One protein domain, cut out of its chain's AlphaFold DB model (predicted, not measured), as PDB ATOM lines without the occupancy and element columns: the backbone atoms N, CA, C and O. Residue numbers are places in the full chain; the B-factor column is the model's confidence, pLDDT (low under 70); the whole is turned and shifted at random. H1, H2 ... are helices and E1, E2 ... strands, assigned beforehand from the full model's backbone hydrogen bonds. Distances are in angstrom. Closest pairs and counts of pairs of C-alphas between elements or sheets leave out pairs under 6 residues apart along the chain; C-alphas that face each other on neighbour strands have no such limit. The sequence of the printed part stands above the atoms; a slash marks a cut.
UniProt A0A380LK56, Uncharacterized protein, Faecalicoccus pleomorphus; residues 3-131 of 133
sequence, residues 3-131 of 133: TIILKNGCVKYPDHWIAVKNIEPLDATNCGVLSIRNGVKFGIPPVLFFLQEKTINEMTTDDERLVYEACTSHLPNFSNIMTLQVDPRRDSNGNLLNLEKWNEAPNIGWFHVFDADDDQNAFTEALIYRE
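This is residues 3 to 131 of the 133 residues of an uncharacterized protein of Faecalicoccus pleomorphus (UniProt A0A380LK56). Two small three-stranded sheets are set partly face to face, E1 E2 E6 offset toward one end of E4 E3 E5, and the long helix H2 covers the opposite face of E4 E3 E5. Beyond the other end of that sheet the loop of residues 85 to 98 and the short helix H4 reach away from the body and make much of its length. The printed part has 129 residues, under half of them in named elements, in the order E1 E2 E3 H1 E4 H2 H3 H4 E5 E6; the class is mixed, helices and strands. Both sheets are antiparallel, in the orders E1 - E2 - E6 and E4 - E3 - E5. The whole is compact, with a radius of gyration of the C-alphas of 15.8 A and spans of 49 by 34 by 27 A.

E1, residues 3 to 6, begins at C-alpha 3 (89.070, 17.107, -120.638). E2 is residues 9 to 13, 13.5 A long, and E3 is residues 30 to 36, 20.1 A. H1, residues 39 to 42, comes before E4, residues 47 to 51, 13.2 A. H2, residues 61 to 74, is 20.1 A long and begins at C-alpha 61 (93.567, -9.765, -124.436). H3 is residues 78 to 84, 10.1 A, and H4 is residues 99 to 104, 8.6 A. E5, residues 108 to 112, is 13.7 A long, and E6, residues 127 to 130, ends at C-alpha 130 (82.216, 11.814, -111.302).

E1 and E2 form a hairpin, with N 4 and O 11 2.9 A apart, within hydrogen-bond range. On the other side of E2, N 129 of E6 and O 10 are 2.8 A apart. E3 is the inner strand of the other sheet, with N 34 and O 47 of E4 at 2.8 A and N 33 and O 111 of E5 at 2.8 A. Between the sheets, the closest C-alphas of E2 and E3 are those of Val 11 and Cys 31, 7.6 A apart. Residues 18 to 19 pair parallel with residues 47 to 48 of E4. H2 on one face of the sheet E4 E3 E5 gives two layers, a helix layer on a sheet, at a height over the sheet of 9.9 A. The closest C-alphas of E4 and H2 are those of Phe 49 and Val 67, 6.8 A apart. H2, with residues 71 to 72 alone, and H3 only just touch, with 3 pairs of C-alphas within 8 A, and only at the corner; the closest are Thr 72 and Phe 78, 5.3 A. H1 and H3 are near each other, and H4 touches no helix. Every O i to N i+4 pair is within hydrogen-bond range in H2 and H4, and 2 of 3 in H3; H1 is too short for such a pair.

The two C-alphas farthest apart are those of Ser 92 and Glu 131, 50.0 A. The printed part has no cut. The links E2 to E3, H3 to H4 and E5 to E6 are long. The mean pLDDT of the printed part is 93.2, and residues 120 to 123 are under 70.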
ATOM      1  N   THR A   3      90.254  17.736-121.242       98.00
ATOM      2  CA  THR A   3      89.070  17.107-120.638       98.00
ATOM      3  C   THR A   3      88.330  16.290-121.688       98.00
ATOM      4  O   THR A   3      88.127  16.775-122.801       98.00
ATOM      5  N   ILE A   4      87.908  15.076-121.335       98.25
ATOM      6  CA  ILE A   4      87.041  14.226-122.162       98.25
ATOM      7  C   ILE A   4      85.839  13.788-121.327       98.25
ATOM      8  O   ILE A   4      85.998  13.392-120.174       98.25
ATOM      9  N   ILE A   5      84.643  13.891-121.907       98.19
ATOM     10  CA  ILE A   5      83.393  13.463-121.270       98.19
ATOM     11  C   ILE A   5      83.296  11.936-121.305       98.19
ATOM     12  O   ILE A   5      83.624  11.313-122.315       98.19
ATOM     13  N   LEU A   6      82.857  11.370-120.184       97.69
ATOM     14  CA  LEU A   6      82.619   9.950-119.957       97.69
ATOM     15  C   LEU A   6      81.128   9.705-119.676       97.69
ATOM     16  O   LEU A   6      80.373  10.661-119.508       97.69
ATOM     17  N   LYS A   7      80.712   8.437-119.547       96.38
ATOM     18  CA  LYS A   7      79.308   8.054-119.281       96.38
ATOM     19  C   LYS A   7      78.692   8.767-118.071       96.38
ATOM     20  O   LYS A   7      77.565   9.232-118.151       96.38
ATOM     21  N   ASN A   8      79.443   8.852-116.968       94.12
ATOM     22  CA  ASN A   8      78.996   9.409-115.680       94.12
ATOM     23  C   ASN A   8      80.024  10.406-115.107       94.12
ATOM     24  O   ASN A   8      80.409  10.316-113.936       94.12
ATOM     25  N   GLY A   9      80.581  11.284-115.946       96.31
ATOM     26  CA  GLY A   9      81.629  12.206-115.515       96.31
ATOM     27  C   GLY A   9      82.534  12.701-116.630       96.31
ATOM     28  O   GLY A   9      82.180  12.723-117.806       96.31
ATOM     29  N   CYS A  10      83.749  13.088-116.260       97.50
ATOM     30  CA  CYS A  10      84.799  13.424-117.211       97.50
ATOM     31  C   CYS A  10      86.168  12.977-116.700       97.50
ATOM     32  O   CYS A  10      86.404  12.922-115.497       97.50
ATOM     33  N   VAL A  11      87.091  12.703-117.614       97.38
ATOM     34  CA  VAL A  11      88.508  12.526-117.293       97.38
ATOM     35  C   VAL A  11      89.266  13.791-117.655       97.38
ATOM     36  O   VAL A  11      89.090  14.345-118.746       97.38
ATOM     37  N   LYS A  12      90.123  14.251-116.742       97.50
ATOM     38  CA  LYS A  12      91.080  15.326-117.009       97.50
ATOM     39  C   LYS A  12      92.486  14.759-117.022       97.50
ATOM     40  O   LYS A  12      92.826  13.963-116.153       97.50
ATOM     41  N   TYR A  13      93.292  15.180-117.989       96.75
ATOM     42  CA  TYR A  13      94.639  14.652-118.194       96.75
ATOM     43  C   TYR A  13      95.600  15.721-118.756       96.75
ATOM     44  O   TYR A  13      95.144  16.745-119.289       96.75
ATOM     45  N   PRO A  14      96.927  15.532-118.640       96.19
ATOM     46  CA  PRO A  14      97.913  16.522-119.072       96.19
ATOM     47  C   PRO A  14      97.946  16.755-120.586       96.19
ATOM     48  O   PRO A  14      97.681  15.861-121.386       96.19
ATOM     49  N   ASP A  15      98.367  17.954-121.005       95.94
ATOM     50  CA  ASP A  15      98.429  18.304-122.435       95.94
ATOM     51  C   ASP A  15      99.464  17.494-123.213       95.94
ATOM     52  O   ASP A  15      99.293  17.272-124.414       95.94
ATOM     53  N   HIS A  16     100.517  17.054-122.522       94.06
ATOM     54  CA  HIS A  16     101.620  16.293-123.098       94.06
ATOM     55  C   HIS A  16     101.286  14.806-123.302       94.06
ATOM     56  O   HIS A  16     102.090  14.083-123.886       94.06
ATOM     57  N   TRP A  17     100.118  14.347-122.843       95.62
ATOM     58  CA  TRP A  17      99.604  13.008-123.125       95.62
ATOM     59  C   TRP A  17      98.764  13.016-124.400       95.62
ATOM     60  O   TRP A  17      98.248  14.052-124.849       95.62
ATOM     61  N   ILE A  18      98.572  11.821-124.947       95.50
ATOM     62  CA  ILE A  18      97.598  11.573-126.008       95.50
ATOM     63  C   ILE A  18      96.430  10.760-125.452       95.50
ATOM     64  O   ILE A  18      96.615   9.959-124.544       95.50
ATOM     65  N   ALA A  19      95.237  10.947-126.006       97.38
ATOM     66  CA  ALA A  19      94.103  10.067-125.755       97.38
ATOM     67  C   ALA A  19      93.797   9.293-127.036       97.38
ATOM     68  O   ALA A  19      93.733   9.896-128.109       97.38
ATOM     69  N   VAL A  20      93.616   7.980-126.930       97.38
ATOM     70  CA  VAL A  20      93.263   7.121-128.065       97.38
ATOM     71  C   VAL A  20      91.853   6.588-127.889       97.38
ATOM     72  O   VAL A  20      91.456   6.156-126.810       97.38
ATOM     73  N   LYS A  21      91.079   6.621-128.971       97.12
ATOM     74  CA  LYS A  21      89.693   6.154-128.983       97.12
ATOM     75  C   LYS A  21      89.641   4.646-129.250       97.12
ATOM     76  O   LYS A  21      89.322   4.232-130.359       97.12
ATOM     77  N   ASN A  22      90.003   3.833-128.256       97.44
ATOM     78  CA  ASN A  22      89.863   2.370-128.326       97.44
ATOM     79  C   ASN A  22      88.393   1.918-128.203       97.44
ATOM     80  O   ASN A  22      88.017   0.905-128.783       97.44
ATOM     81  N   ILE A  23      87.571   2.699-127.495       97.44
ATOM     82  CA  ILE A  23      86.102   2.623-127.454       97.44
ATOM     83  C   ILE A  23      85.518   4.047-127.455       97.44
ATOM     84  O   ILE A  23      86.269   5.023-127.374       97.44
ATOM     85  N   GLU A  24      84.194   4.191-127.546       97.81
ATOM     86  CA  GLU A  24      83.527   5.492-127.404       97.81
ATOM     87  C   GLU A  24      83.659   6.017-125.958       97.81
ATOM     88  O   GLU A  24      83.207   5.345-125.031       97.81
ATOM     89  N   PRO A  25      84.237   7.214-125.726       97.62
ATOM     90  CA  PRO A  25      84.389   7.748-124.371       97.62
ATOM     91  C   PRO A  25      83.065   7.915-123.623       97.62
ATOM     92  O   PRO A  25      83.024   7.708-122.415       97.62
ATOM     93  N   LEU A  26      81.971   8.220-124.328       97.81
ATOM     94  CA  LEU A  26      80.638   8.355-123.726       97.81
ATOM     95  C   LEU A  26      80.068   7.035-123.188       97.81
ATOM     96  O   LEU A  26      79.203   7.069-122.318       97.81
ATOM     97  N   ASP A  27      80.571   5.889-123.648       97.62
ATOM     98  CA  ASP A  27      80.209   4.576-123.103       97.62
ATOM     99  C   ASP A  27      81.142   4.155-121.956       97.62
ATOM    100  O   ASP A  27      80.840   3.235-121.190       97.62
ATOM    101  N   ALA A  28      82.280   4.837-121.812       97.62
ATOM    102  CA  ALA A  28      83.306   4.493-120.849       97.62
ATOM    103  C   ALA A  28      82.943   4.958-119.437       97.62
ATOM    104  O   ALA A  28      82.517   6.091-119.201       97.62
ATOM    105  N   THR A  29      83.175   4.075-118.472       96.25
ATOM    106  CA  THR A  29      83.054   4.379-117.044       96.25
ATOM    107  C   THR A  29      84.414   4.583-116.405       96.25
ATOM    108  O   THR A  29      84.492   5.252-115.389       96.25
ATOM    109  N   ASN A  30      85.485   4.030-116.967       96.31
ATOM    110  CA  ASN A  30      86.827   4.107-116.405       96.31
ATOM    111  C   ASN A  30      87.840   4.484-117.481       96.31
ATOM    112  O   ASN A  30      87.558   4.456-118.682       96.31
ATOM    113  N   CYS A  31      89.039   4.847-117.043       96.94
ATOM    114  CA  CYS A  31      90.162   5.139-117.917       96.94
ATOM    115  C   CYS A  31      91.413   4.407-117.440       96.94
ATOM    116  O   CYS A  31      91.564   4.060-116.264       96.94
ATOM    117  N   GLY A  32      92.316   4.195-118.385       96.62
ATOM    118  CA  GLY A  32      93.635   3.647-118.149       96.62
ATOM    119  C   GLY A  32      94.713   4.501-118.778       96.62
ATOM    120  O   GLY A  32      94.452   5.300-119.679       96.62
ATOM    121  N   VAL A  33      95.935   4.294-118.313       96.62
ATOM    122  CA  VAL A  33      97.137   4.870-118.902       96.62
ATOM    123  C   VAL A  33      98.027   3.743-119.378       96.62
ATOM    124  O   VAL A  33      98.446   2.897-118.588       96.62
ATOM    125  N   LEU A  34      98.336   3.750-120.667       96.31
ATOM    126  CA  LEU A  34      99.432   2.980-121.223       96.31
ATOM    127  C   LEU A  34     100.671   3.870-121.159       96.31
ATOM    128  O   LEU A  34     100.738   4.922-121.797       96.31
ATOM    129  N   SER A  35     101.651   3.457-120.363       94.69
ATOM    130  CA  SER A  35     102.948   4.121-120.275       94.69
ATOM    131  C   SER A  35     104.048   3.153-120.673       94.69
ATOM    132  O   SER A  35     103.971   1.955-120.415       94.69
ATOM    133  N   ILE A  36     105.080   3.670-121.327       94.62
ATOM    134  CA  ILE A  36     106.192   2.870-121.829       94.62
ATOM    135  C   ILE A  36     107.422   3.244-121.019       94.62
ATOM    136  O   ILE A  36     107.813   4.414-120.958       94.62
ATOM    137  N   ARG A  37     108.073   2.251-120.410       93.50
ATOM    138  CA  ARG A  37     109.386   2.461-119.791       93.50
ATOM    139  C   ARG A  37     110.344   2.982-120.853       93.50
ATOM    140  O   ARG A  37     110.374   2.459-121.953       93.50
ATOM    141  N   ASN A  38     111.119   4.019-120.554       90.88
ATOM    142  CA  ASN A  38     111.946   4.700-121.556       90.88
ATOM    143  C   ASN A  38     111.156   5.301-122.742       90.88
ATOM    144  O   ASN A  38     111.785   5.700-123.715       90.88
ATOM    145  N   GLY A  39     109.823   5.429-122.676       88.25
ATOM    146  CA  GLY A  39     108.969   5.876-123.789       88.25
ATOM    147  C   GLY A  39     109.377   7.221-124.391       88.25
ATOM    148  O   GLY A  39     109.360   7.380-125.610       88.25
ATOM    149  N   VAL A  40     109.890   8.138-123.563       87.75
ATOM    150  CA  VAL A  40     110.470   9.421-124.003       87.75
ATOM    151  C   VAL A  40     111.598   9.226-125.028       87.75
ATOM    152  O   VAL A  40     111.651   9.958-126.011       87.75
ATOM    153  N   LYS A  41     112.460   8.209-124.864       90.38
ATOM    154  CA  LYS A  41     113.541   7.892-125.822       90.38
ATOM    155  C   LYS A  41     113.005   7.432-127.178       90.38
ATOM    156  O   LYS A  41     113.685   7.585-128.185       90.38
ATOM    157  N   PHE A  42     111.794   6.878-127.197       88.56
ATOM    158  CA  PHE A  42     111.116   6.406-128.401       88.56
ATOM    159  C   PHE A  42     110.080   7.409-128.932       88.56
ATOM    160  O   PHE A  42     109.374   7.113-129.895       88.56
ATOM    161  N   GLY A  43     109.990   8.597-128.321       89.25
ATOM    162  CA  GLY A  43     109.048   9.644-128.713       89.25
ATOM    163  C   GLY A  43     107.585   9.288-128.454       89.25
ATOM    164  O   GLY A  43     106.713   9.825-129.134       89.25
ATOM    165  N   ILE A  44     107.305   8.381-127.512       92.31
ATOM    166  CA  ILE A  44     105.936   7.977-127.187       92.31
ATOM    167  C   ILE A  44     105.550   8.535-125.813       92.31
ATOM    168  O   ILE A  44     106.131   8.120-124.803       92.31
ATOM    169  N   PRO A  45     104.596   9.483-125.764       93.81
ATOM    170  CA  PRO A  45     104.060   9.984-124.507       93.81
ATOM    171  C   PRO A  45     103.134   8.942-123.859       93.81
ATOM    172  O   PRO A  45     102.707   7.997-124.527       93.81
ATOM    173  N   PRO A  46     102.768   9.119-122.577       95.44
ATOM    174  CA  PRO A  46     101.692   8.345-121.979       95.44
ATOM    175  C   PRO A  46     100.392   8.478-122.782       95.44
ATOM    176  O   PRO A  46     100.065   9.547-123.317       95.44
ATOM    177  N   VAL A  47      99.662   7.372-122.856       96.88
ATOM    178  CA  VAL A  47      98.441   7.242-123.644       96.88
ATOM    179  C   VAL A  47      97.270   6.983-122.709       96.88
ATOM    180  O   VAL A  47      97.220   5.957-122.039       96.88
ATOM    181  N   LEU A  48      96.306   7.895-122.695       98.06
ATOM    182  CA  LEU A  48      95.009   7.688-122.073       98.06
ATOM    183  C   LEU A  48      94.135   6.810-122.979       98.06
ATOM    184  O   LEU A  48      93.999   7.089-124.172       98.06
ATOM    185  N   PHE A  49      93.506   5.793-122.404       98.25
ATOM    186  CA  PHE A  49      92.515   4.953-123.074       98.25
ATOM    187  C   PHE A  49      91.296   4.727-122.175       98.25
ATOM    188  O   PHE A  49      91.316   5.032-120.980       98.25
ATOM    189  N   PHE A  50      90.230   4.195-122.759       98.38
ATOM    190  CA  PHE A  50      88.905   4.135-122.153       98.38
ATOM    191  C   PHE A  50      88.478   2.694-121.871       98.38
ATOM    192  O   PHE A  50      88.788   1.781-122.636       98.38
ATOM    193  N   LEU A  51      87.749   2.495-120.774       97.69
ATOM    194  CA  LEU A  51      87.230   1.200-120.344       97.69
ATOM    195  C   LEU A  51      85.747   1.315-119.984       97.69
ATOM    196  O   LEU A  51      85.328   2.239-119.282       97.69
ATOM    197  N   GLN A  52      84.958   0.347-120.438       96.56
ATOM    198  CA  GLN A  52      83.541   0.235-120.115       96.56
ATOM    199  C   GLN A  52      83.347  -0.820-119.028       96.56
ATOM    200  O   GLN A  52      83.632  -1.991-119.252       96.56
ATOM    201  N   GLU A  53      82.869  -0.387-117.860       94.19
ATOM    202  CA  GLU A  53      82.450  -1.242-116.735       94.19
ATOM    203  C   GLU A  53      83.540  -2.214-116.241       94.19
ATOM    204  O   GLU A  53      83.249  -3.233-115.626       94.19
ATOM    205  N   LYS A  54      84.807  -1.869-116.492       94.94
ATOM    206  CA  LYS A  54      85.999  -2.636-116.117       94.94
ATOM    207  C   LYS A  54      87.097  -1.723-115.590       94.94
ATOM    208  O   LYS A  54      87.167  -0.543-115.950       94.94
ATOM    209  N   THR A  55      87.979  -2.282-114.782       93.25
ATOM    210  CA  THR A  55      89.264  -1.713-114.371       93.25
ATOM    211  C   THR A  55      90.406  -2.280-115.219       93.25
ATOM    212  O   THR A  55      90.227  -3.215-115.998       93.25
ATOM    213  N   ILE A  56      91.612  -1.730-115.057       93.25
ATOM    214  CA  ILE A  56      92.814  -2.205-115.764       93.25
ATOM    215  C   ILE A  56      93.106  -3.678-115.469       93.25
ATOM    216  O   ILE A  56      93.490  -4.423-116.362       93.25
ATOM    217  N   ASN A  57      92.879  -4.111-114.227       93.31
ATOM    218  CA  ASN A  57      93.137  -5.489-113.806       93.31
ATOM    219  C   ASN A  57      92.122  -6.490-114.383       93.31
ATOM    220  O   ASN A  57      92.338  -7.695-114.295       93.31
ATOM    221  N   GLU A  58      91.020  -5.999-114.952       96.62
ATOM    222  CA  GLU A  58      89.951  -6.797-115.563       96.62
ATOM    223  C   GLU A  58      90.024  -6.774-117.099       96.62
ATOM    224  O   GLU A  58      89.126  -7.287-117.773       96.62
ATOM    225  N   MET A  59      91.074  -6.172-117.669       96.25
ATOM    226  CA  MET A  59      91.296  -6.173-119.111       96.25
ATOM    227  C   MET A  59      91.562  -7.586-119.626       96.25
ATOM    228  O   MET A  59      92.335  -8.363-119.068       96.25
ATOM    229  N   THR A  60      90.916  -7.900-120.740       96.38
ATOM    230  CA  THR A  60      91.152  -9.104-121.532       96.38
ATOM    231  C   THR A  60      92.187  -8.833-122.621       96.38
ATOM    232  O   THR A  60      92.474  -7.683-122.959       96.38
ATOM    233  N   THR A  61      92.693  -9.892-123.257       95.31
ATOM    234  CA  THR A  61      93.567  -9.765-124.436       95.31
ATOM    235  C   THR A  61      92.902  -8.983-125.577       95.31
ATOM    236  O   THR A  61      93.587  -8.275-126.312       95.31
ATOM    237  N   ASP A  62      91.575  -9.062-125.714       96.56
ATOM    238  CA  ASP A  62      90.842  -8.265-126.702       96.56
ATOM    239  C   ASP A  62      90.803  -6.778-126.338       96.56
ATOM    240  O   ASP A  62      90.963  -5.934-127.221       96.56
ATOM    241  N   ASP A  63      90.654  -6.448-125.051       96.50
ATOM    242  CA  ASP A  63      90.725  -5.061-124.583       96.50
ATOM    243  C   ASP A  63      92.124  -4.474-124.870       96.50
ATOM    244  O   ASP A  63      92.234  -3.379-125.425       96.50
ATOM    245  N   GLU A  64      93.197  -5.221-124.576       96.19
ATOM    246  CA  GLU A  64      94.575  -4.821-124.907       96.19
ATOM    247  C   GLU A  64      94.775  -4.617-126.413       96.19
ATOM    248  O   GLU A  64      95.331  -3.598-126.833       96.19
ATOM    249  N   ARG A  65      94.282  -5.552-127.238       96.81
ATOM    250  CA  ARG A  65      94.372  -5.471-128.702       96.81
ATOM    251  C   ARG A  65      93.729  -4.189-129.227       96.81
ATOM    252  O   ARG A  65      94.349  -3.498-130.034       96.81
ATOM    253  N   LEU A  66      92.531  -3.840-128.753       97.44
ATOM    254  CA  LEU A  66      91.844  -2.606-129.153       97.44
ATOM    255  C   LEU A  66      92.650  -1.357-128.780       97.44
ATOM    256  O   LEU A  66      92.730  -0.409-129.565       97.44
ATOM    257  N   VAL A  67      93.286  -1.351-127.605       97.62
ATOM    258  CA  VAL A  67      94.159  -0.240-127.211       97.62
ATOM    259  C   VAL A  67      95.397  -0.169-128.105       97.62
ATOM    260  O   VAL A  67      95.739   0.918-128.568       97.62
ATOM    261  N   TYR A  68      96.048  -1.294-128.406       96.19
ATOM    262  CA  TYR A  68      97.218  -1.328-129.291       96.19
ATOM    263  C   TYR A  68      96.898  -0.902-130.725       96.19
ATOM    264  O   TYR A  68      97.685  -0.174-131.336       96.19
ATOM    265  N   GLU A  69      95.743  -1.290-131.261       96.00
ATOM    266  CA  GLU A  69      95.264  -0.845-132.576       96.00
ATOM    267  C   GLU A  69      95.027   0.670-132.596       96.00
ATOM    268  O   GLU A  69      95.478   1.372-133.509       96.00
ATOM    269  N   ALA A  70      94.393   1.197-131.545       96.81
ATOM    270  CA  ALA A  70      94.167   2.627-131.397       96.81
ATOM    271  C   ALA A  70      95.492   3.400-131.250       96.81
ATOM    272  O   ALA A  70      95.664   4.445-131.881       96.81
ATOM    273  N   CYS A  71      96.458   2.865-130.493       95.94
ATOM    274  CA  CYS A  71      97.804   3.428-130.371       95.94
ATOM    275  C   CYS A  71      98.531   3.435-131.714       95.94
ATOM    276  O   CYS A  71      99.008   4.482-132.134       95.94
ATOM    277  N   THR A  72      98.568   2.306-132.422       94.38
ATOM    278  CA  THR A  72      99.258   2.166-133.717       94.38
ATOM    279  C   THR A  72      98.716   3.139-134.764       94.38
ATOM    280  O   THR A  72      99.473   3.672-135.572       94.38
ATOM    281  N   SER A  73      97.416   3.431-134.709       92.25
ATOM    282  CA  SER A  73      96.768   4.387-135.611       92.25
ATOM    283  C   SER A  73      97.177   5.848-135.355       92.25
ATOM    284  O   SER A  73      97.152   6.655-136.280       92.25
ATOM    285  N   HIS A  74      97.564   6.198-134.123       91.19
ATOM    286  CA  HIS A  74      97.952   7.565-133.731       91.19
ATOM    287  C   HIS A  74      99.468   7.751-133.578       91.19
ATOM    288  O   HIS A  74      99.971   8.872-133.652       91.19
ATOM    289  N   LEU A  75     100.201   6.662-133.354       90.69
ATOM    290  CA  LEU A  75     101.625   6.631-133.057       90.69
ATOM    291  C   LEU A  75     102.319   5.660-134.024       90.69
ATOM    292  O   LEU A  75     102.409   4.466-133.733       90.69
ATOM    293  N   PRO A  76     102.878   6.152-135.145       83.62
ATOM    294  CA  PRO A  76     103.502   5.302-136.166       83.62
ATOM    295  C   PRO A  76     104.606   4.377-135.630       83.62
ATOM    296  O   PRO A  76     104.810   3.279-136.139       83.62
ATOM    297  N   ASN A  77     105.305   4.804-134.575       86.88
ATOM    298  CA  ASN A  77     106.393   4.042-133.961       86.88
ATOM    299  C   ASN A  77     105.924   3.027-132.909       86.88
ATOM    300  O   ASN A  77     106.746   2.268-132.399       86.88
ATOM    301  N   PHE A  78     104.632   2.989-132.573       92.75
ATOM    302  CA  PHE A  78     104.123   2.112-131.520       92.75
ATOM    303  C   PHE A  78     104.306   0.628-131.863       92.75
ATOM    304  O   PHE A  78     104.719  -0.152-131.008       92.75
ATOM    305  N   SER A  79     104.132   0.246-133.132       90.56
ATOM    306  CA  SER A  79     104.385  -1.128-133.589       90.56
ATOM    307  C   SER A  79     105.812  -1.601-133.322       90.56
ATOM    308  O   SER A  79     106.021  -2.765-132.989       90.56
ATOM    309  N   ASN A  80     106.795  -0.699-133.404       91.12
ATOM    310  CA  ASN A  80     108.185  -1.032-133.101       91.12
ATOM    311  C   ASN A  80     108.400  -1.264-131.603       91.12
ATOM    312  O   ASN A  80     109.246  -2.062-131.228       91.12
ATOM    313  N   ILE A  81     107.630  -0.615-130.728       93.56
ATOM    314  CA  ILE A  81     107.725  -0.877-129.287       93.56
ATOM    315  C   ILE A  81     107.332  -2.304-128.970       93.56
ATOM    316  O   ILE A  81     108.045  -2.977-128.234       93.56
ATOM    317  N   MET A  82     106.239  -2.778-129.571       89.69
ATOM    318  CA  MET A  82     105.741  -4.128-129.332       89.69
ATOM    319  C   MET A  82     106.793  -5.200-129.653       89.69
ATOM    320  O   MET A  82     106.832  -6.225-128.979       89.69
ATOM    321  N   THR A  83     107.679  -4.953-130.625       92.94
ATOM    322  CA  THR A  83     108.754  -5.885-131.007       92.94
ATOM    323  C   THR A  83     110.040  -5.718-130.194       92.94
ATOM    324  O   THR A  83     110.867  -6.628-130.168       92.94
ATOM    325  N   LEU A  84     110.219  -4.573-129.528       94.31
ATOM    326  CA  LEU A  84     111.405  -4.243-128.733       94.31
ATOM    327  C   LEU A  84     111.247  -4.555-127.238       94.31
ATOM    328  O   LEU A  84     112.225  -4.426-126.496       94.31
ATOM    329  N   GLN A  85     110.054  -4.965-126.794       94.00
ATOM    330  CA  GLN A  85     109.830  -5.399-125.415       94.00
ATOM    331  C   GLN A  85     110.744  -6.575-125.059       94.00
ATOM    332  O   GLN A  85     111.099  -7.412-125.894       94.00
ATOM    333  N   VAL A  86     111.147  -6.636-123.796       95.25
ATOM    334  CA  VAL A  86     112.006  -7.700-123.282       95.25
ATOM    335  C   VAL A  86     111.339  -8.261-122.046       95.25
ATOM    336  O   VAL A  86     111.053  -7.518-121.117       95.25
ATOM    337  N   ASP A  87     111.145  -9.574-121.998       94.00
ATOM    338  CA  ASP A  87     110.621 -10.219-120.799       94.00
ATOM    339  C   ASP A  87     111.711 -10.383-119.732       94.00
ATOM    340  O   ASP A  87     112.860 -10.724-120.057       94.00
ATOM    341  N   PRO A  88     111.386 -10.185-118.443       93.50
ATOM    342  CA  PRO A  88     112.309 -10.475-117.356       93.50
ATOM    343  C   PRO A  88     112.567 -11.986-117.263       93.50
ATOM    344  O   PRO A  88     111.643 -12.787-117.148       93.50
ATOM    345  N   ARG A  89     113.838 -12.389-117.252       95.88
ATOM    346  CA  ARG A  89     114.276 -13.776-117.043       95.88
ATOM    347  C   ARG A  89     114.818 -13.913-115.634       95.88
ATOM    348  O   ARG A  89     115.688 -13.138-115.247       95.88
ATOM    349  N   ARG A  90     114.320 -14.889-114.877       96.75
ATOM    350  CA  ARG A  90     114.699 -15.093-113.475       96.75
ATOM    351  C   ARG A  90     115.407 -16.425-113.267       96.75
ATOM    352  O   ARG A  90     115.082 -17.397-113.944       96.75
ATOM    353  N   ASP A  91     116.368 -16.451-112.349       95.38
ATOM    354  CA  ASP A  91     116.928 -17.697-111.824       95.38
ATOM    355  C   ASP A  91     115.992 -18.334-110.776       95.38
ATOM    356  O   ASP A  91     114.936 -17.790-110.440       95.38
ATOM    357  N   SER A  92     116.386 -19.490-110.235       96.38
ATOM    358  CA  SER A  92     115.624 -20.204-109.200       96.38
ATOM    359  C   SER A  92     115.482 -19.438-107.879       96.38
ATOM    360  O   SER A  92     114.630 -19.784-107.069       96.38
ATOM    361  N   ASN A  93     116.308 -18.414-107.654       95.88
ATOM    362  CA  ASN A  93     116.283 -17.562-106.466       95.88
ATOM    363  C   ASN A  93     115.505 -16.255-106.714       95.88
ATOM    364  O   ASN A  93     115.406 -15.416-105.822       95.88
ATOM    365  N   GLY A  94     114.954 -16.066-107.920       93.25
ATOM    366  CA  GLY A  94     114.192 -14.884-108.313       93.25
ATOM    367  C   GLY A  94     115.033 -13.718-108.842       93.25
ATOM    368  O   GLY A  94     114.452 -12.684-109.194       93.25
ATOM    369  N   ASN A  95     116.359 -13.861-108.955       94.19
ATOM    370  CA  ASN A  95     117.241 -12.811-109.470       94.19
ATOM    371  C   ASN A  95     117.053 -12.630-110.976       94.19
ATOM    372  O   ASN A  95     116.932 -13.606-111.715       94.19
ATOM    373  N   LEU A  96     117.069 -11.381-111.445       95.44
ATOM    374  CA  LEU A  96     116.948 -11.064-112.868       95.44
ATOM    375  C   LEU A  96     118.264 -11.333-113.611       95.44
ATOM    376  O   LEU A  96     119.247 -10.624-113.423       95.44
ATOM    377  N   LEU A  97     118.251 -12.319-114.509       96.69
ATOM    378  CA  LEU A  97     119.391 -12.730-115.336       96.69
ATOM    379  C   LEU A  97     119.680 -11.766-116.496       96.69
ATOM    380  O   LEU A  97     120.788 -11.737-117.018       96.69
ATOM    381  N   ASN A  98     118.684 -10.991-116.926       96.31
ATOM    382  CA  ASN A  98     118.776 -10.035-118.033       96.31
ATOM    383  C   ASN A  98     118.408  -8.608-117.597       96.31
ATOM    384  O   ASN A  98     117.805  -7.870-118.376       96.31
ATOM    385  N   LEU A  99     118.747  -8.235-116.357       94.44
ATOM    386  CA  LEU A  99     118.349  -6.968-115.735       94.44
ATOM    387  C   LEU A  99     118.650  -5.743-116.608       94.44
ATOM    388  O   LEU A  99     117.757  -4.934-116.825       94.44
ATOM    389  N   GLU A 100     119.876  -5.619-117.119       94.88
ATOM    390  CA  GLU A 100     120.306  -4.468-117.926       94.88
ATOM    391  C   GLU A 100     119.452  -4.329-119.192       94.88
ATOM    392  O   GLU A 100     118.748  -3.335-119.366       94.88
ATOM    393  N   LYS A 101     119.384  -5.395-120.000       94.19
ATOM    394  CA  LYS A 101     118.567  -5.429-121.221       94.19
ATOM    395  C   LYS A 101     117.080  -5.175-120.936       94.19
ATOM    396  O   LYS A 101     116.419  -4.477-121.696       94.19
ATOM    397  N   TRP A 102     116.544  -5.740-119.852       94.50
ATOM    398  CA  TRP A 102     115.155  -5.526-119.439       94.50
ATOM    399  C   TRP A 102     114.885  -4.074-119.030       94.50
ATOM    400  O   TRP A 102     113.830  -3.522-119.341       94.50
ATOM    401  N   ASN A 103     115.833  -3.446-118.336       93.06
ATOM    402  CA  ASN A 103     115.706  -2.077-117.857       93.06
ATOM    403  C   ASN A 103     115.801  -1.043-118.992       93.06
ATOM    404  O   ASN A 103     115.154   0.003-118.934       93.06
ATOM    405  N   GLU A 104     116.582  -1.340-120.031       93.25
ATOM    406  CA  GLU A 104     116.744  -0.485-121.211       93.25
ATOM    407  C   GLU A 104     115.615  -0.636-122.239       93.25
ATOM    408  O   GLU A 104     115.319   0.313-122.970       93.25
ATOM    409  N   ALA A 105     114.962  -1.797-122.280       94.38
ATOM    410  CA  ALA A 105     113.890  -2.074-123.225       94.38
ATOM    411  C   ALA A 105     112.641  -1.199-122.986       94.38
ATOM    412  O   ALA A 105     112.307  -0.876-121.836       94.38
ATOM    413  N   PRO A 106     111.914  -0.834-124.058       94.75
ATOM    414  CA  PRO A 106     110.639  -0.155-123.938       94.75
ATOM    415  C   PRO A 106     109.532  -1.138-123.572       94.75
ATOM    416  O   PRO A 106     108.856  -1.673-124.439       94.75
ATOM    417  N   ASN A 107     109.344  -1.381-122.281       94.94
ATOM    418  CA  ASN A 107     108.277  -2.258-121.806       94.94
ATOM    419  C   ASN A 107     106.996  -1.463-121.546       94.94
ATOM    420  O   ASN A 107     107.035  -0.417-120.888       94.94
ATOM    421  N   ILE A 108     105.880  -1.979-122.051       95.25
ATOM    422  CA  ILE A 108     104.543  -1.427-121.857       95.25
ATOM    423  C   ILE A 108     104.086  -1.716-120.423       95.25
ATOM    424  O   ILE A 108     104.283  -2.810-119.893       95.25
ATOM    425  N   GLY A 109     103.485  -0.717-119.788       94.12
ATOM    426  CA  GLY A 109     102.833  -0.823-118.493       94.12
ATOM    427  C   GLY A 109     101.452  -0.183-118.529       94.12
ATOM    428  O   GLY A 109     101.230   0.810-119.226       94.12
ATOM    429  N   TRP A 110     100.548  -0.753-117.741       94.56
ATOM    430  CA  TRP A 110      99.152  -0.351-117.645       94.56
ATOM    431  C   TRP A 110      98.870   0.181-116.247       94.56
ATOM    432  O   TRP A 110      99.196  -0.472-115.255       94.56
ATOM    433  N   PHE A 111      98.268   1.361-116.164       94.00
ATOM    434  CA  PHE A 111      98.019   2.036-114.894       94.00
ATOM    435  C   PHE A 111      96.587   2.537-114.835       94.00
ATOM    436  O   PHE A 111      96.023   2.977-115.837       94.00
ATOM    437  N   HIS A 112      95.992   2.450-113.653       92.81
ATOM    438  CA  HIS A 112      94.630   2.906-113.431       92.81
ATOM    439  C   HIS A 112      94.585   4.429-113.298       92.81
ATOM    440  O   HIS A 112      95.447   5.014-112.642       92.81
ATOM    441  N   VAL A 113      93.577   5.056-113.908       94.38
ATOM    442  CA  VAL A 113      93.221   6.450-113.628       94.38
ATOM    443  C   VAL A 113      92.167   6.440-112.528       94.38
ATOM    444  O   VAL A 113      91.080   5.909-112.742       94.38
ATOM    445  N   PHE A 114      92.503   7.016-111.379       92.88
ATOM    446  CA  PHE A 114      91.654   7.021-110.187       92.88
ATOM    447  C   PHE A 114      90.578   8.107-110.237       92.88
ATOM    448  O   PHE A 114      90.708   9.108-110.959       92.88
ATOM    449  N   ASP A 115      89.545   7.934-109.415       93.44
ATOM    450  CA  ASP A 115      88.578   8.991-109.165       93.44
ATOM    451  C   ASP A 115      89.226  10.094-108.312       93.44
ATOM    452  O   ASP A 115      90.051   9.848-107.432       93.44
ATOM    453  N   ALA A 116      88.868  11.348-108.589       92.25
ATOM    454  CA  ALA A 116      89.432  12.516-107.915       92.25
ATOM    455  C   ALA A 116      89.108  12.569-106.411       92.25
ATOM    456  O   ALA A 116      89.800  13.270-105.676       92.25
ATOM    457  N   ASP A 117      88.070  11.846-105.983       88.88
ATOM    458  CA  ASP A 117      87.629  11.757-104.591       88.88
ATOM    459  C   ASP A 117      88.261  10.568-103.834       88.88
ATOM    460  O   ASP A 117      88.098  10.472-102.617       88.88
ATOM    461  N   ASP A 118      88.985   9.671-104.519       86.38
ATOM    462  CA  ASP A 118      89.672   8.546-103.874       86.38
ATOM    463  C   ASP A 118      90.897   9.027-103.076       86.38
ATOM    464  O   ASP A 118      91.624   9.929-103.497       86.38
ATOM    465  N   ASP A 119      91.170   8.386-101.934       73.81
ATOM    466  CA  ASP A 119      92.357   8.662-101.114       73.81
ATOM    467  C   ASP A 119      93.588   7.975-101.744       73.81
ATOM    468  O   ASP A 119      93.698   6.744-101.770       73.81
ATOM    469  N   GLN A 120      94.491   8.758-102.346       66.06
ATOM    470  CA  GLN A 120      95.501   8.249-103.285       66.06
ATOM    471  C   GLN A 120      96.921   8.194-102.701       66.06
ATOM    472  O   GLN A 120      97.493   9.209-102.310       66.06
ATOM    473  N   ASN A 121      97.553   7.013-102.778       55.06
ATOM    474  CA  ASN A 121      98.990   6.812-102.514       55.06
ATOM    475  C   ASN A 121      99.859   6.758-103.791       55.06
ATOM    476  O   ASN A 121     101.085   6.722-103.695       55.06
ATOM    477  N   ALA A 122      99.259   6.741-104.988       55.09
ATOM    478  CA  ALA A 122      99.978   6.681-106.261       55.09
ATOM    479  C   ALA A 122      99.357   7.650-107.274       55.09
ATOM    480  O   ALA A 122      98.239   7.448-107.737       55.09
ATOM    481  N   PHE A 123     100.098   8.703-107.620       60.19
ATOM    482  CA  PHE A 123      99.658   9.713-108.577       60.19
ATOM    483  C   PHE A 123      99.823   9.204-110.010       60.19
ATOM    484  O   PHE A 123     100.942   9.041-110.496       60.19
ATOM    485  N   THR A 124      98.708   9.032-110.718       71.38
ATOM    486  CA  THR A 124      98.711   9.322-112.157       71.38
ATOM    487  C   THR A 124      98.344  10.795-112.334       71.38
ATOM    488  O   THR A 124      97.588  11.345-111.540       71.38
ATOM    489  N   GLU A 125      98.883  11.472-113.347       89.12
ATOM    490  CA  GLU A 125      98.571  12.891-113.600       89.12
ATOM    491  C   GLU A 125      97.161  13.108-114.193       89.12
ATOM    492  O   GLU A 125      96.771  14.239-114.492       89.12
ATOM    493  N   ALA A 126      96.402  12.026-114.389       94.19
ATOM    494  CA  ALA A 126      95.022  12.046-114.842       94.19
ATOM    495  C   ALA A 126      94.081  11.658-113.698       94.19
ATOM    496  O   ALA A 126      94.417  10.819-112.867       94.19
ATOM    497  N   LEU A 127      92.889  12.253-113.681       95.31
ATOM    498  CA  LEU A 127      91.855  11.964-112.688       95.31
ATOM    499  C   LEU A 127      90.475  11.932-113.338       95.31
ATOM    500  O   LEU A 127      90.184  12.735-114.235       95.31
ATOM    501  N   ILE A 128      89.625  11.033-112.850       95.62
ATOM    502  CA  ILE A 128      88.214  10.953-113.219       95.62
ATOM    503  C   ILE A 128      87.391  11.771-112.220       95.62
ATOM    504  O   ILE A 128      87.510  11.622-111.011       95.62
ATOM    505  N   TYR A 129      86.537  12.650-112.728       95.81
ATOM    506  CA  TYR A 129      85.608  13.457-111.946       95.81
ATOM    507  C   TYR A 129      84.203  12.945-112.223       95.81
ATOM    508  O   TYR A 129      83.719  13.060-113.353       95.81
ATOM    509  N   ARG A 130      83.567  12.368-111.205       95.50
ATOM    510  CA  ARG A 130      82.216  11.814-111.302       95.50
ATOM    511  C   ARG A 130      81.170  12.915-111.216       95.50
ATOM    512  O   ARG A 130      81.334  13.888-110.477       95.50
ATOM    513  N   GLU A 131      80.084  12.760-111.963       90.06
ATOM    514  CA  GLU A 131      78.886  13.555-111.700       90.06
ATOM    515  C   GLU A 131      78.310  13.137-110.345       90.06
ATOM    516  O   GLU A 131      78.202  11.948-110.042       90.06
TER     517      GLU A 131